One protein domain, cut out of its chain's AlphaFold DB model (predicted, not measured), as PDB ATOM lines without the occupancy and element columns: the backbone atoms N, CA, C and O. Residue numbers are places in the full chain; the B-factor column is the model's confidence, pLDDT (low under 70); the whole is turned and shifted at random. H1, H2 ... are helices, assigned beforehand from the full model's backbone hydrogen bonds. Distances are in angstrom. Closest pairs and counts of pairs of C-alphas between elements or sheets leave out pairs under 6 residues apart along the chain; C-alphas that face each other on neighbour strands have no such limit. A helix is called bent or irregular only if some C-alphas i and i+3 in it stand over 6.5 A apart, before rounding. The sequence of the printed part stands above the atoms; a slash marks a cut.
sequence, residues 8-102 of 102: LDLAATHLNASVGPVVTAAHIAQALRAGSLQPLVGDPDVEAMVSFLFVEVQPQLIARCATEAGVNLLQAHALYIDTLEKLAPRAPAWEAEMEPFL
ATOM      1  N   LEU A   8     183.493 223.950 239.946       97.62
ATOM      2  CA  LEU A   8     183.710 222.620 240.520       97.62
ATOM      3  C   LEU A   8     183.171 222.510 241.954       97.62
ATOM      4  O   LEU A   8     182.512 221.524 242.278       97.62
ATOM      5  N   ASP A   9     183.393 223.524 242.796       97.31
ATOM      6  CA  ASP A   9     182.852 223.548 244.164       97.31
ATOM      7  C   ASP A   9     181.324 223.661 244.174       97.31
ATOM      8  O   ASP A   9     180.654 223.012 244.980       97.31
ATOM      9  N   LEU A  10     180.752 224.448 243.256       97.62
ATOM     10  CA  LEU A  10     179.300 224.560 243.099       97.62
ATOM     11  C   LEU A  10     178.679 223.232 242.655       97.62
ATOM     12  O   LEU A  10     177.671 222.816 243.225       97.62
ATOM     13  N   ALA A  11     179.291 222.547 241.687       97.81
ATOM     14  CA  ALA A  11     178.838 221.239 241.230       97.81
ATOM     15  C   ALA A  11     178.941 220.187 242.349       97.81
ATOM     16  O   ALA A  11     177.973 219.474 242.603       97.81
ATOM     17  N   ALA A  12     180.062 220.137 243.075       97.75
ATOM     18  CA  ALA A  12     180.234 219.216 244.201       97.75
ATOM     19  C   ALA A  12     179.225 219.491 245.327       97.75
ATOM     20  O   ALA A  12     178.603 218.566 245.845       97.75
ATOM     21  N   THR A  13     179.012 220.765 245.672       97.19
ATOM     22  CA  THR A  13     178.008 221.172 246.668       97.19
ATOM     23  C   THR A  13     176.606 220.743 246.247       97.19
ATOM     24  O   THR A  13     175.848 220.244 247.075       97.19
ATOM     25  N   HIS A  14     176.265 220.911 244.965       97.12
ATOM     26  CA  HIS A  14     174.965 220.518 244.435       97.12
ATOM     27  C   HIS A  14     174.747 219.002 244.505       97.12
ATOM     28  O   HIS A  14     173.741 218.571 245.063       97.12
ATOM     29  N   LEU A  15     175.708 218.200 244.029       96.75
ATOM     30  CA  LEU A  15     175.612 216.735 244.077       96.75
ATOM     31  C   LEU A  15     175.475 216.222 245.521       96.75
ATOM     32  O   LEU A  15     174.708 215.305 245.788       96.75
ATOM     33  N   ASN A  16     176.163 216.855 246.469       97.25
ATOM     34  CA  ASN A  16     176.113 216.498 247.888       97.25
ATOM     35  C   ASN A  16     174.849 216.968 248.629       97.25
ATOM     36  O   ASN A  16     174.656 216.592 249.788       97.25
ATOM     37  N   ALA A  17     173.992 217.796 248.017       95.94
ATOM     38  CA  ALA A  17     172.945 218.533 248.732       95.94
ATOM     39  C   ALA A  17     171.953 217.636 249.497       95.94
ATOM     40  O   ALA A  17     171.451 218.039 250.547       95.94
ATOM     41  N   SER A  18     171.676 216.429 248.995       89.25
ATOM     42  CA  SER A  18     170.711 215.488 249.582       89.25
ATOM     43  C   SER A  18     171.343 214.360 250.408       89.25
ATOM     44  O   SER A  18     170.620 213.679 251.135       89.25
ATOM     45  N   VAL A  19     172.663 214.162 250.324       91.38
ATOM     46  CA  VAL A  19     173.355 212.973 250.868       91.38
ATOM     47  C   VAL A  19     174.548 213.290 251.778       91.38
ATOM     48  O   VAL A  19     175.083 212.390 252.420       91.38
ATOM     49  N   GLY A  20     174.941 214.560 251.902       93.31
ATOM     50  CA  GLY A  20     176.123 214.963 252.667       93.31
ATOM     51  C   GLY A  20     177.414 214.934 251.833       93.31
ATOM     52  O   GLY A  20     177.364 214.718 250.625       93.31
ATOM     53  N   PRO A  21     178.579 215.223 252.442       94.56
ATOM     54  CA  PRO A  21     179.817 215.507 251.714       94.56
ATOM     55  C   PRO A  21     180.524 214.231 251.226       94.56
ATOM     56  O   PRO A  21     181.445 213.743 251.876       94.56
ATOM     57  N   VAL A  22     180.107 213.710 250.072       97.25
ATOM     58  CA  VAL A  22     180.695 212.520 249.430       97.25
ATOM     59  C   VAL A  22     181.638 212.924 248.290       97.25
ATOM     60  O   VAL A  22     182.789 212.497 248.228       97.25
ATOM     61  N   VAL A  23     181.185 213.806 247.396       97.44
ATOM     62  CA  VAL A  23     181.957 214.264 246.231       97.44
ATOM     63  C   VAL A  23     182.732 215.538 246.556       97.44
ATOM     64  O   VAL A  23     182.222 216.446 247.205       97.44
ATOM     65  N   THR A  24     183.962 215.651 246.058       97.75
ATOM     66  CA  THR A  24     184.754 216.887 246.129       97.75
ATOM     67  C   THR A  24     184.937 217.488 244.736       97.75
ATOM     68  O   THR A  24     184.827 216.788 243.727       97.75
ATOM     69  N   ALA A  25     185.298 218.771 244.662       97.94
ATOM     70  CA  ALA A  25     185.706 219.409 243.408       97.94
ATOM     71  C   ALA A  25     186.841 218.643 242.697       97.94
ATOM     72  O   ALA A  25     186.875 218.572 241.467       97.94
ATOM     73  N   ALA A  26     187.746 218.020 243.462       97.88
ATOM     74  CA  ALA A  26     188.842 217.224 242.922       97.88
ATOM     75  C   ALA A  26     188.353 215.950 242.215       97.88
ATOM     76  O   ALA A  26     188.874 215.636 241.148       97.88
ATOM     77  N   HIS A  27     187.333 215.263 242.747       98.50
ATOM     78  CA  HIS A  27     186.741 214.083 242.097       98.50
ATOM     79  C   HIS A  27     186.123 214.445 240.739       98.50
ATOM     80  O   HIS A  27     186.385 213.778 239.739       98.50
ATOM     81  N   ILE A  28     185.377 215.554 240.679       98.38
ATOM     82  CA  ILE A  28     184.771 216.045 239.431       98.38
ATOM     83  C   ILE A  28     185.863 216.421 238.422       98.38
ATOM     84  O   ILE A  28     185.827 215.986 237.271       98.38
ATOM     85  N   ALA A  29     186.877 217.179 238.850       98.38
ATOM     86  CA  ALA A  29     187.988 217.557 237.981       98.38
ATOM     87  C   ALA A  29     188.782 216.339 237.481       98.38
ATOM     88  O   ALA A  29     189.224 216.325 236.334       98.38
ATOM     89  N   GLN A  30     188.969 215.317 238.321       98.31
ATOM     90  CA  GLN A  30     189.656 214.080 237.959       98.31
ATOM     91  C   GLN A  30     188.891 213.310 236.877       98.31
ATOM     92  O   GLN A  30     189.499 212.927 235.878       98.31
ATOM     93  N   ALA A  31     187.575 213.143 237.035       98.31
ATOM     94  CA  ALA A  31     186.731 212.484 236.039       98.31
ATOM     95  C   ALA A  31     186.689 213.262 234.713       98.31
ATOM     96  O   ALA A  31     186.863 212.677 233.645       98.31
ATOM     97  N   LEU A  32     186.550 214.595 234.769       98.50
ATOM     98  CA  LEU A  32     186.567 215.456 233.578       98.50
ATOM     99  C   LEU A  32     187.904 215.378 232.830       98.50
ATOM    100  O   LEU A  32     187.919 215.279 231.605       98.50
ATOM    101  N   ARG A  33     189.031 215.382 233.555       98.44
ATOM    102  CA  ARG A  33     190.369 215.221 232.962       98.44
ATOM    103  C   ARG A  33     190.559 213.867 232.300       98.44
ATOM    104  O   ARG A  33     191.182 213.795 231.243       98.44
ATOM    105  N   ALA A  34     190.043 212.815 232.925       97.94
ATOM    106  CA  ALA A  34     190.129 211.463 232.398       97.94
ATOM    107  C   ALA A  34     189.140 211.197 231.256       97.94
ATOM    108  O   ALA A  34     189.330 210.229 230.523       97.94
ATOM    109  N   GLY A  35     188.084 212.009 231.121       98.19
ATOM    110  CA  GLY A  35     186.976 211.723 230.212       98.19
ATOM    111  C   GLY A  35     186.269 210.404 230.547       98.19
ATOM    112  O   GLY A  35     185.732 209.768 229.651       98.19
ATOM    113  N   SER A  36     186.345 209.950 231.802       98.06
ATOM    114  CA  SER A  36     185.768 208.687 232.275       98.06
ATOM    115  C   SER A  36     185.670 208.664 233.801       98.06
ATOM    116  O   SER A  36     186.382 209.385 234.505       98.06
ATOM    117  N   LEU A  37     184.811 207.792 234.320       97.38
ATOM    118  CA  LEU A  37     184.671 207.491 235.743       97.38
ATOM    119  C   LEU A  37     185.717 206.468 236.230       97.38
ATOM    120  O   LEU A  37     185.791 206.184 237.422       97.38
ATOM    121  N   GLN A  38     186.546 205.915 235.335       96.75
ATOM    122  CA  GLN A  38     187.579 204.918 235.654       96.75
ATOM    123  C   GLN A  38     188.512 205.303 236.823       96.75
ATOM    124  O   GLN A  38     188.823 204.423 237.628       96.75
ATOM    125  N   PRO A  39     188.926 206.576 237.001       96.81
ATOM    126  CA  PRO A  39     189.744 206.965 238.149       96.81
ATOM    127  C   PRO A  39     189.031 206.879 239.507       96.81
ATOM    128  O   PRO A  39     189.702 206.963 240.533       96.81
ATOM    129  N   LEU A  40     187.700 206.745 239.519       96.25
ATOM    130  CA  LEU A  40     186.857 206.761 240.719       96.25
ATOM    131  C   LEU A  40     186.411 205.362 241.171       96.25
ATOM    132  O   LEU A  40     185.817 205.242 242.232       96.25
ATOM    133  N   VAL A  41     186.744 204.295 240.434       90.69
ATOM    134  CA  VAL A  41     186.275 202.908 240.685       90.69
ATOM    135  C   VAL A  41     186.635 202.364 242.081       90.69
ATOM    136  O   VAL A  41     186.036 201.405 242.561       90.69
ATOM    137  N   GLY A  42     187.617 202.963 242.761       90.94
ATOM    138  CA  GLY A  42     187.957 202.628 244.149       90.94
ATOM    139  C   GLY A  42     186.977 203.164 245.201       90.94
ATOM    140  O   GLY A  42     187.108 202.799 246.368       90.94
ATOM    141  N   ASP A  43     186.026 204.012 244.807       95.88
ATOM    142  CA  ASP A  43     185.056 204.676 245.677       95.88
ATOM    143  C   ASP A  43     183.662 204.681 245.007       95.88
ATOM    144  O   ASP A  43     183.324 205.604 244.257       95.88
ATOM    145  N   PRO A  44     182.852 203.625 245.228       94.31
ATOM    146  CA  PRO A  44     181.581 203.436 244.527       94.31
ATOM    147  C   PRO A  44     180.561 204.554 244.759       94.31
ATOM    148  O   PRO A  44     179.778 204.852 243.857       94.31
ATOM    149  N   ASP A  45     180.566 205.182 245.938       95.81
ATOM    150  CA  ASP A  45     179.632 206.265 246.260       95.81
ATOM    151  C   ASP A  45     179.998 207.533 245.475       95.81
ATOM    152  O   ASP A  45     179.134 208.186 244.883       95.81
ATOM    153  N   VAL A  46     181.296 207.846 245.389       97.69
ATOM    154  CA  VAL A  46     181.799 208.953 244.568       97.69
ATOM    155  C   VAL A  46     181.554 208.695 243.083       97.69
ATOM    156  O   VAL A  46     181.082 209.593 242.383       97.69
ATOM    157  N   GLU A  47     181.848 207.488 242.595       97.25
ATOM    158  CA  GLU A  47     181.599 207.102 241.203       97.25
ATOM    159  C   GLU A  47     180.117 207.259 240.843       97.25
ATOM    160  O   GLU A  47     179.789 207.909 239.844       97.25
ATOM    161  N   ALA A  48     179.225 206.721 241.681       95.19
ATOM    162  CA  ALA A  48     177.787 206.819 241.486       95.19
ATOM    163  C   ALA A  48     177.342 208.283 241.428       95.19
ATOM    164  O   ALA A  48     176.656 208.671 240.487       95.19
ATOM    165  N   MET A  49     177.775 209.128 242.361       96.75
ATOM    166  CA  MET A  49     177.361 210.532 242.371       96.75
ATOM    167  C   MET A  49     177.896 211.334 241.182       96.75
ATOM    168  O   MET A  49     177.163 212.139 240.607       96.75
ATOM    169  N   VAL A  50     179.147 211.108 240.770       97.69
ATOM    170  CA  VAL A  50     179.714 211.789 239.594       97.69
ATOM    171  C   VAL A  50     179.048 211.306 238.299       97.69
ATOM    172  O   VAL A  50     178.923 212.096 237.363       97.69
ATOM    173  N   SER A  51     178.529 210.072 238.242       96.75
ATOM    174  CA  SER A  51     177.767 209.589 237.078       96.75
ATOM    175  C   SER A  51     176.499 210.410 236.786       96.75
ATOM    176  O   SER A  51     176.096 210.531 235.631       96.75
ATOM    177  N   PHE A  52     175.916 211.055 237.805       96.38
ATOM    178  CA  PHE A  52     174.736 211.918 237.670       96.38
ATOM    179  C   PHE A  52     175.070 213.383 237.359       96.38
ATOM    180  O   PHE A  52     174.158 214.197 237.220       96.38
ATOM    181  N   LEU A  53     176.353 213.733 237.191       97.88
ATOM    182  CA  LEU A  53     176.792 215.111 236.940       97.88
ATOM    183  C   LEU A  53     175.998 215.781 235.809       97.88
ATOM    184  O   LEU A  53     175.516 216.894 235.982       97.88
ATOM    185  N   PHE A  54     175.827 215.101 234.676       98.25
ATOM    186  CA  PHE A  54     175.146 215.658 233.499       98.25
ATOM    187  C   PHE A  54     173.625 215.739 233.647       98.25
ATOM    188  O   PHE A  54     172.983 216.501 232.928       98.25
ATOM    189  N   VAL A  55     173.053 214.956 234.562       97.38
ATOM    190  CA  VAL A  55     171.612 214.930 234.836       97.38
ATOM    191  C   VAL A  55     171.232 216.057 235.793       97.38
ATOM    192  O   VAL A  55     170.248 216.756 235.563       97.38
ATOM    193  N   GLU A  56     172.027 216.248 236.845       96.56
ATOM    194  CA  GLU A  56     171.728 217.181 237.937       96.56
ATOM    195  C   GLU A  56     172.278 218.593 237.673       96.56
ATOM    196  O   GLU A  56     171.691 219.597 238.079       96.56
ATOM    197  N   VAL A  57     173.403 218.708 236.960       97.44
ATOM    198  CA  VAL A  57     174.098 219.986 236.769       97.44
ATOM    199  C   VAL A  57     173.801 220.584 235.395       97.44
ATOM    200  O   VAL A  57     173.867 219.923 234.364       97.44
ATOM    201  N   GLN A  58     173.513 221.888 235.368       97.06
ATOM    202  CA  GLN A  58     173.248 222.608 234.122       97.06
ATOM    203  C   GLN A  58     174.478 222.610 233.191       97.06
ATOM    204  O   GLN A  58     175.600 222.822 233.671       97.06
ATOM    205  N   PRO A  59     174.293 222.487 231.861       97.75
ATOM    206  CA  PRO A  59     175.399 222.411 230.905       97.75
ATOM    207  C   PRO A  59     176.409 223.557 230.998       97.75
ATOM    208  O   PRO A  59     177.611 223.332 230.895       97.75
ATOM    209  N   GLN A  60     175.952 224.784 231.263       97.12
ATOM    210  CA  GLN A  60     176.830 225.954 231.360       97.12
ATOM    211  C   GLN A  60     177.759 225.865 232.581       97.12
ATOM    212  O   GLN A  60     178.914 226.294 232.524       97.12
ATOM    213  N   LEU A  61     177.285 225.266 233.680       97.69
ATOM    214  CA  LEU A  61     178.116 225.004 234.853       97.69
ATOM    215  C   LEU A  61     179.092 223.850 234.587       97.69
ATOM    216  O   LEU A  61     180.254 223.952 234.974       97.69
ATOM    217  N   ILE A  62     178.683 222.809 233.857       98.12
ATOM    218  CA  ILE A  62     179.584 221.723 233.429       98.12
ATOM    219  C   ILE A  62     180.686 222.258 232.500       98.12
ATOM    220  O   ILE A  62     181.859 221.953 232.703       98.12
ATOM    221  N   ALA A  63     180.347 223.124 231.541       97.44
ATOM    222  CA  ALA A  63     181.305 223.786 230.652       97.44
ATOM    223  C   ALA A  63     182.335 224.624 231.427       97.44
ATOM    224  O   ALA A  63     183.539 224.601 231.141       97.44
ATOM    225  N   ARG A  64     181.871 225.331 232.464       97.56
ATOM    226  CA  ARG A  64     182.746 226.044 233.394       97.56
ATOM    227  C   ARG A  64     183.646 225.079 234.173       97.56
ATOM    228  O   ARG A  64     184.845 225.328 234.251       97.56
ATOM    229  N   CYS A  65     183.107 223.976 234.698       98.31
ATOM    230  CA  CYS A  65     183.885 222.943 235.392       98.31
ATOM    231  C   CYS A  65     184.971 222.342 234.491       98.31
ATOM    232  O   CYS A  65     186.102 222.172 234.935       98.31
ATOM    233  N   ALA A  66     184.650 222.060 233.225       97.88
ATOM    234  CA  ALA A  66     185.603 221.568 232.234       97.88
ATOM    235  C   ALA A  66     186.763 222.560 232.043       97.88
ATOM    236  O   ALA A  66     187.930 222.182 232.151       97.88
ATOM    237  N   THR A  67     186.437 223.845 231.875       97.62
ATOM    238  CA  THR A  67     187.433 224.919 231.758       97.62
ATOM    239  C   THR A  67     188.321 225.007 233.004       97.62
ATOM    240  O   THR A  67     189.544 225.041 232.888       97.62
ATOM    241  N   GLU A  68     187.730 224.986 234.202       97.81
ATOM    242  CA  GLU A  68     188.463 225.018 235.478       97.81
ATOM    243  C   GLU A  68     189.321 223.756 235.698       97.81
ATOM    244  O   GLU A  68     190.400 223.824 236.288       97.81
ATOM    245  N   ALA A  69     188.891 222.606 235.175       97.69
ATOM    246  CA  ALA A  69     189.660 221.366 235.190       97.69
ATOM    247  C   ALA A  69     190.788 221.337 234.137       97.69
ATOM    248  O   ALA A  69     191.637 220.442 234.197       97.69
ATOM    249  N   GLY A  70     190.844 222.314 233.224       97.81
ATOM    250  CA  GLY A  70     191.842 222.402 232.157       97.81
ATOM    251  C   GLY A  70     191.546 221.501 230.956       97.81
ATOM    252  O   GLY A  70     192.478 221.106 230.256       97.81
ATOM    253  N   VAL A  71     190.275 221.156 230.728       97.75
ATOM    254  CA  VAL A  71     189.820 220.330 229.601       97.75
ATOM    255  C   VAL A  71     188.798 221.052 228.728       97.75
ATOM    256  O   VAL A  71     188.238 222.079 229.107       97.75
ATOM    257  N   ASN A  72     188.558 220.514 227.533       95.75
ATOM    258  CA  ASN A  72     187.552 221.031 226.607       95.75
ATOM    259  C   ASN A  72     186.204 220.289 226.728       95.75
ATOM    260  O   ASN A  72     186.083 219.279 227.423       95.75
ATOM    261  N   LEU A  73     185.183 220.787 226.019       96.00
ATOM    262  CA  LEU A  73     183.842 220.191 226.021       96.00
ATOM    263  C   LEU A  73     183.805 218.774 225.439       96.00
ATOM    264  O   LEU A  73     183.012 217.967 225.904       96.00
ATOM    265  N   LEU A  74     184.674 218.435 224.480       96.31
ATOM    266  CA  LEU A  74     184.734 217.081 223.921       96.31
ATOM    267  C   LEU A  74     185.241 216.062 224.951       96.31
ATOM    268  O   LEU A  74     184.723 214.953 225.018       96.31
ATOM    269  N   GLN A  75     186.204 216.436 225.796       95.06
ATOM    270  CA  GLN A  75     186.648 215.596 226.915       95.06
ATOM    271  C   GLN A  75     185.565 215.457 227.989       95.06
ATOM    272  O   GLN A  75     185.336 214.356 228.484       95.06
ATOM    273  N   ALA A  76     184.851 216.540 228.310       97.62
ATOM    274  CA  ALA A  76     183.683 216.453 229.186       97.62
ATOM    275  C   ALA A  76     182.590 215.555 228.575       97.62
ATOM    276  O   ALA A  76     181.966 214.768 229.280       97.62
ATOM    277  N   HIS A  77     182.398 215.611 227.259       98.12
ATOM    278  CA  HIS A  77     181.458 214.746 226.557       98.12
ATOM    279  C   HIS A  77     181.908 213.278 226.544       98.12
ATOM    280  O   HIS A  77     181.065 212.399 226.670       98.12
ATOM    281  N   ALA A  78     183.211 212.987 226.489       98.19
ATOM    282  CA  ALA A  78     183.715 211.621 226.659       98.19
ATOM    283  C   ALA A  78     183.325 211.038 228.030       98.19
ATOM    284  O   ALA A  78     182.843 209.910 228.091       98.19
ATOM    285  N   LEU A  79     183.419 211.842 229.102       98.56
ATOM    286  CA  LEU A  79     182.916 211.442 230.419       98.56
ATOM    287  C   LEU A  79     181.408 211.166 230.375       98.56
ATOM    288  O   LEU A  79     180.972 210.165 230.929       98.56
ATOM    289  N   TYR A  80     180.617 212.012 229.707       98.50
ATOM    290  CA  TYR A  80     179.179 211.771 229.537       98.50
ATOM    291  C   TYR A  80     178.895 210.421 228.867       98.50
ATOM    292  O   TYR A  80     178.087 209.649 229.379       98.50
ATOM    293  N   ILE A  81     179.589 210.099 227.773       98.25
ATOM    294  CA  ILE A  81     179.442 208.799 227.105       98.25
ATOM    295  C   ILE A  81     179.800 207.644 228.052       98.25
ATOM    296  O   ILE A  81     179.020 206.699 228.160       98.25
ATOM    297  N   ASP A  82     180.899 207.752 228.808       98.25
ATOM    298  CA  ASP A  82     181.271 206.758 229.829       98.25
ATOM    299  C   ASP A  82     180.175 206.592 230.902       98.25
ATOM    300  O   ASP A  82     179.864 205.469 231.300       98.25
ATOM    301  N   THR A  83     179.497 207.674 231.317       97.62
ATOM    302  CA  THR A  83     178.352 207.561 232.245       97.62
ATOM    303  C   THR A  83     177.178 206.776 231.646       97.62
ATOM    304  O   THR A  83     176.547 205.984 232.351       97.62
ATOM    305  N   LEU A  84     176.906 206.928 230.342       97.81
ATOM    306  CA  LEU A  84     175.837 206.193 229.653       97.81
ATOM    307  C   LEU A  84     176.147 204.697 229.544       97.81
ATOM    308  O   LEU A  84     175.249 203.871 229.716       97.81
ATOM    309  N   GLU A  85     177.411 204.332 229.307       95.12
ATOM    310  CA  GLU A  85     177.859 202.930 229.317       95.12
ATOM    311  C   GLU A  85     177.649 202.272 230.689       95.12
ATOM    312  O   GLU A  85     177.405 201.065 230.779       95.12
ATOM    313  N   LYS A  86     177.652 203.079 231.756       89.50
ATOM    314  CA  LYS A  86     177.347 202.673 233.135       89.50
ATOM    315  C   LYS A  86     175.876 202.853 233.523       89.50
ATOM    316  O   LYS A  86     175.546 202.827 234.707       89.50
ATOM    317  N   LEU A  87     174.987 202.963 232.533       91.19
ATOM    318  CA  LEU A  87     173.530 203.032 232.690       91.19
ATOM    319  C   LEU A  87     173.016 204.298 233.399       91.19
ATOM    320  O   LEU A  87     171.889 204.296 233.903       91.19
ATOM    321  N   ALA A  88     173.792 205.388 233.413       94.00
ATOM    322  CA  ALA A  88     173.271 206.682 233.838       94.00
ATOM    323  C   ALA A  88     172.141 207.150 232.891       94.00
ATOM    324  O   ALA A  88     172.159 206.837 231.693       94.00
ATOM    325  N   PRO A  89     171.142 207.904 233.388       96.44
ATOM    326  CA  PRO A  89     170.118 208.487 232.531       96.44
ATOM    327  C   PRO A  89     170.716 209.432 231.485       96.44
ATOM    328  O   PRO A  89     171.701 210.124 231.737       96.44
ATOM    329  N   ARG A  90     170.062 209.527 230.321       97.50
ATOM    330  CA  ARG A  90     170.404 210.555 229.328       97.50
ATOM    331  C   ARG A  90     170.146 211.948 229.894       97.50
ATOM    332  O   ARG A  90     169.187 212.149 230.639       97.50
ATOM    333  N   ALA A  91     170.953 212.909 229.459       98.00
ATOM    334  CA  ALA A  91     170.851 214.311 229.839       98.00
ATOM    335  C   ALA A  91     170.491 215.181 228.617       98.00
ATOM    336  O   ALA A  91     171.387 215.738 227.984       98.00
ATOM    337  N   PRO A  92     169.197 215.340 228.264       97.75
ATOM    338  CA  PRO A  92     168.789 216.034 227.037       97.75
ATOM    339  C   PRO A  92     169.319 217.467 226.922       97.75
ATOM    340  O   PRO A  92     169.649 217.916 225.830       97.75
ATOM    341  N   ALA A  93     169.429 218.180 228.047       97.56
ATOM    342  CA  ALA A  93     169.982 219.531 228.071       97.56
ATOM    343  C   ALA A  93     171.472 219.552 227.693       97.56
ATOM    344  O   ALA A  93     171.903 220.435 226.959       97.56
ATOM    345  N   TRP A  94     172.253 218.575 228.162       97.75
ATOM    346  CA  TRP A  94     173.659 218.434 227.785       97.75
ATOM    347  C   TRP A  94     173.812 218.002 226.325       97.75
ATOM    348  O   TRP A  94     174.634 218.551 225.598       97.75
ATOM    349  N   GLU A  95     172.998 217.047 225.877       97.81
ATOM    350  CA  GLU A  95     173.037 216.554 224.499       97.81
ATOM    351  C   GLU A  95     172.728 217.653 223.476       97.81
ATOM    352  O   GLU A  95     173.424 217.749 222.470       97.81
ATOM    353  N   ALA A  96     171.745 218.516 223.755       97.19
ATOM    354  CA  ALA A  96     171.411 219.649 222.892       97.19
ATOM    355  C   ALA A  96     172.570 220.656 222.760       97.19
ATOM    356  O   ALA A  96     172.824 221.174 221.678       97.19
ATOM    357  N   GLU A  97     173.312 220.909 223.843       95.75
ATOM    358  CA  GLU A  97     174.485 221.800 223.822       95.75
ATOM    359  C   GLU A  97     175.664 221.199 223.041       95.75
ATOM    360  O   GLU A  97     176.516 221.926 222.529       95.75
ATOM    361  N   MET A  98     175.708 219.869 222.922       96.12
ATOM    362  CA  MET A  98     176.756 219.150 222.199       96.12
ATOM    363  C   MET A  98     176.427 218.909 220.719       96.12
ATOM    364  O   MET A  98     177.341 218.598 219.959       96.12
ATOM    365  N   GLU A  99     175.175 219.104 220.287       93.62
ATOM    366  CA  GLU A  99     174.733 218.935 218.892       93.62
ATOM    367  C   GLU A  99     175.615 219.674 217.860       93.62
ATOM    368  O   GLU A  99     175.948 219.069 216.846       93.62
ATOM    369  N   PRO A 100     176.099 220.914 218.093       93.06
ATOM    370  CA  PRO A 100     176.976 221.605 217.139       93.06
ATOM    371  C   PRO A 100     178.379 220.995 216.966       93.06
ATOM    372  O   PRO A 100     179.139 221.458 216.114       93.06
ATOM    373  N   PHE A 101     178.758 220.026 217.805       85.25
ATOM    374  CA  PHE A 101     180.094 219.419 217.843       85.25
ATOM    375  C   PHE A 101     180.117 217.957 217.360       85.25
ATOM    376  O   PHE A 101     181.197 217.360 217.339       85.25
ATOM    377  N   LEU A 102     178.955 217.393 217.006       78.56
ATOM    378  CA  LEU A 102     178.759 216.020 216.520       78.56
ATOM    379  C   LEU A 102     178.458 216.010 215.014       78.56
ATOM    380  O   LEU A 102     178.931 215.064 214.344       78.56
TER     381      LEU A 102
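AT A GLANCE: This is residues 8 to 102 of the 102 residues of an uncharacterized protein of Roseateles aquatilis (UniProt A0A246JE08). Seven short helices cross one another at large angles in a compact globule, with H2, H5 and H6 meeting in a mutually touching trio at its core. H1 packs on H2 and H5, H3 packs on H2, the very short H4 sits near the middle, and H7, at the end of the printed part, lies toward one end of the longest axis. The printed part has 95 residues with seven named helices, H1 to H7 in order along the chain, and no named strand; the class is all helix. It is compact, with a radius of gyration of the C-alphas of 11.9 A and spans of 36 by 24 by 23 A.

IN THESE COORDINATES: The longest helix by residues is H6, residues 73 to 85, 18.6 A from its first C-alpha at (183.842, 220.191, 226.021) to its last. H5 is residues 59 to 69, 14.9 A, and H2 is residues 25 to 34, 14.3 A. H1 is residues 8 to 18, 17.4 A, beginning at C-alpha 8 at (183.710, 222.620, 240.520). H3 is residues 44 to 51, 10.4 A, and H4 is residues 53 to 56, 5.6 A. H7 is residues 92 to 101, 15.0 A, ending at C-alpha 101 at (180.094, 219.419, 217.843). H1 and H7 are irregular: C-alphas 15 and 18 are 7.5 A apart, and C-alphas 97 and 100 are 7.1 A apart.

HOW THE PARTS SIT: H6 touches H2 with residues 75 to 79 alone, about perpendicular at 89 degrees; the closest C-alphas, of Leu 32 and Ala 76, are 5.3 A apart. H6 touches H5 with residues 73 to 76 alone, closest at the C-alphas of Ala 66 and Ala 76, 6.3 A, opposite ways at a steep tilt of 69.5 degrees, only just short of about perpendicular. H2 and H5, the two hubs with four helices touched each, touch about perpendicular at 85 degrees, closest at the C-alphas of Ala 29 and Ala 69, 5.0 A. H1 touches H2, closest at the C-alphas of Leu 8 and Ala 25, 4.8 A, and H5, closest at those of Leu 8 and Cys 65, 5.1 A. H3 touches H2, closest at the C-alphas of Ile 28 and Val 50, 6.6 A. H4 touches H1, closest at the C-alphas of Leu 15 and Glu 56, 7.3 A. H7 only just touches H5, with 3 pairs of C-alphas within 8 A, closest at Pro 59 and Trp 94, 5.3 A. H1 and H6 are apart. Each O i to N i+4 pair is within hydrogen-bond range in H2, H3, H5 and H6, against 6 of 7 in H1 and 4 of 6 in H7; H4 is too short for such a pair.

THE WHOLE: The two C-alphas farthest apart, of Gly 20 and Leu 102, are 36.3 A apart. The printed part has no cut and no long link. Its mean pLDDT is 96.4, and no printed residue is under 70.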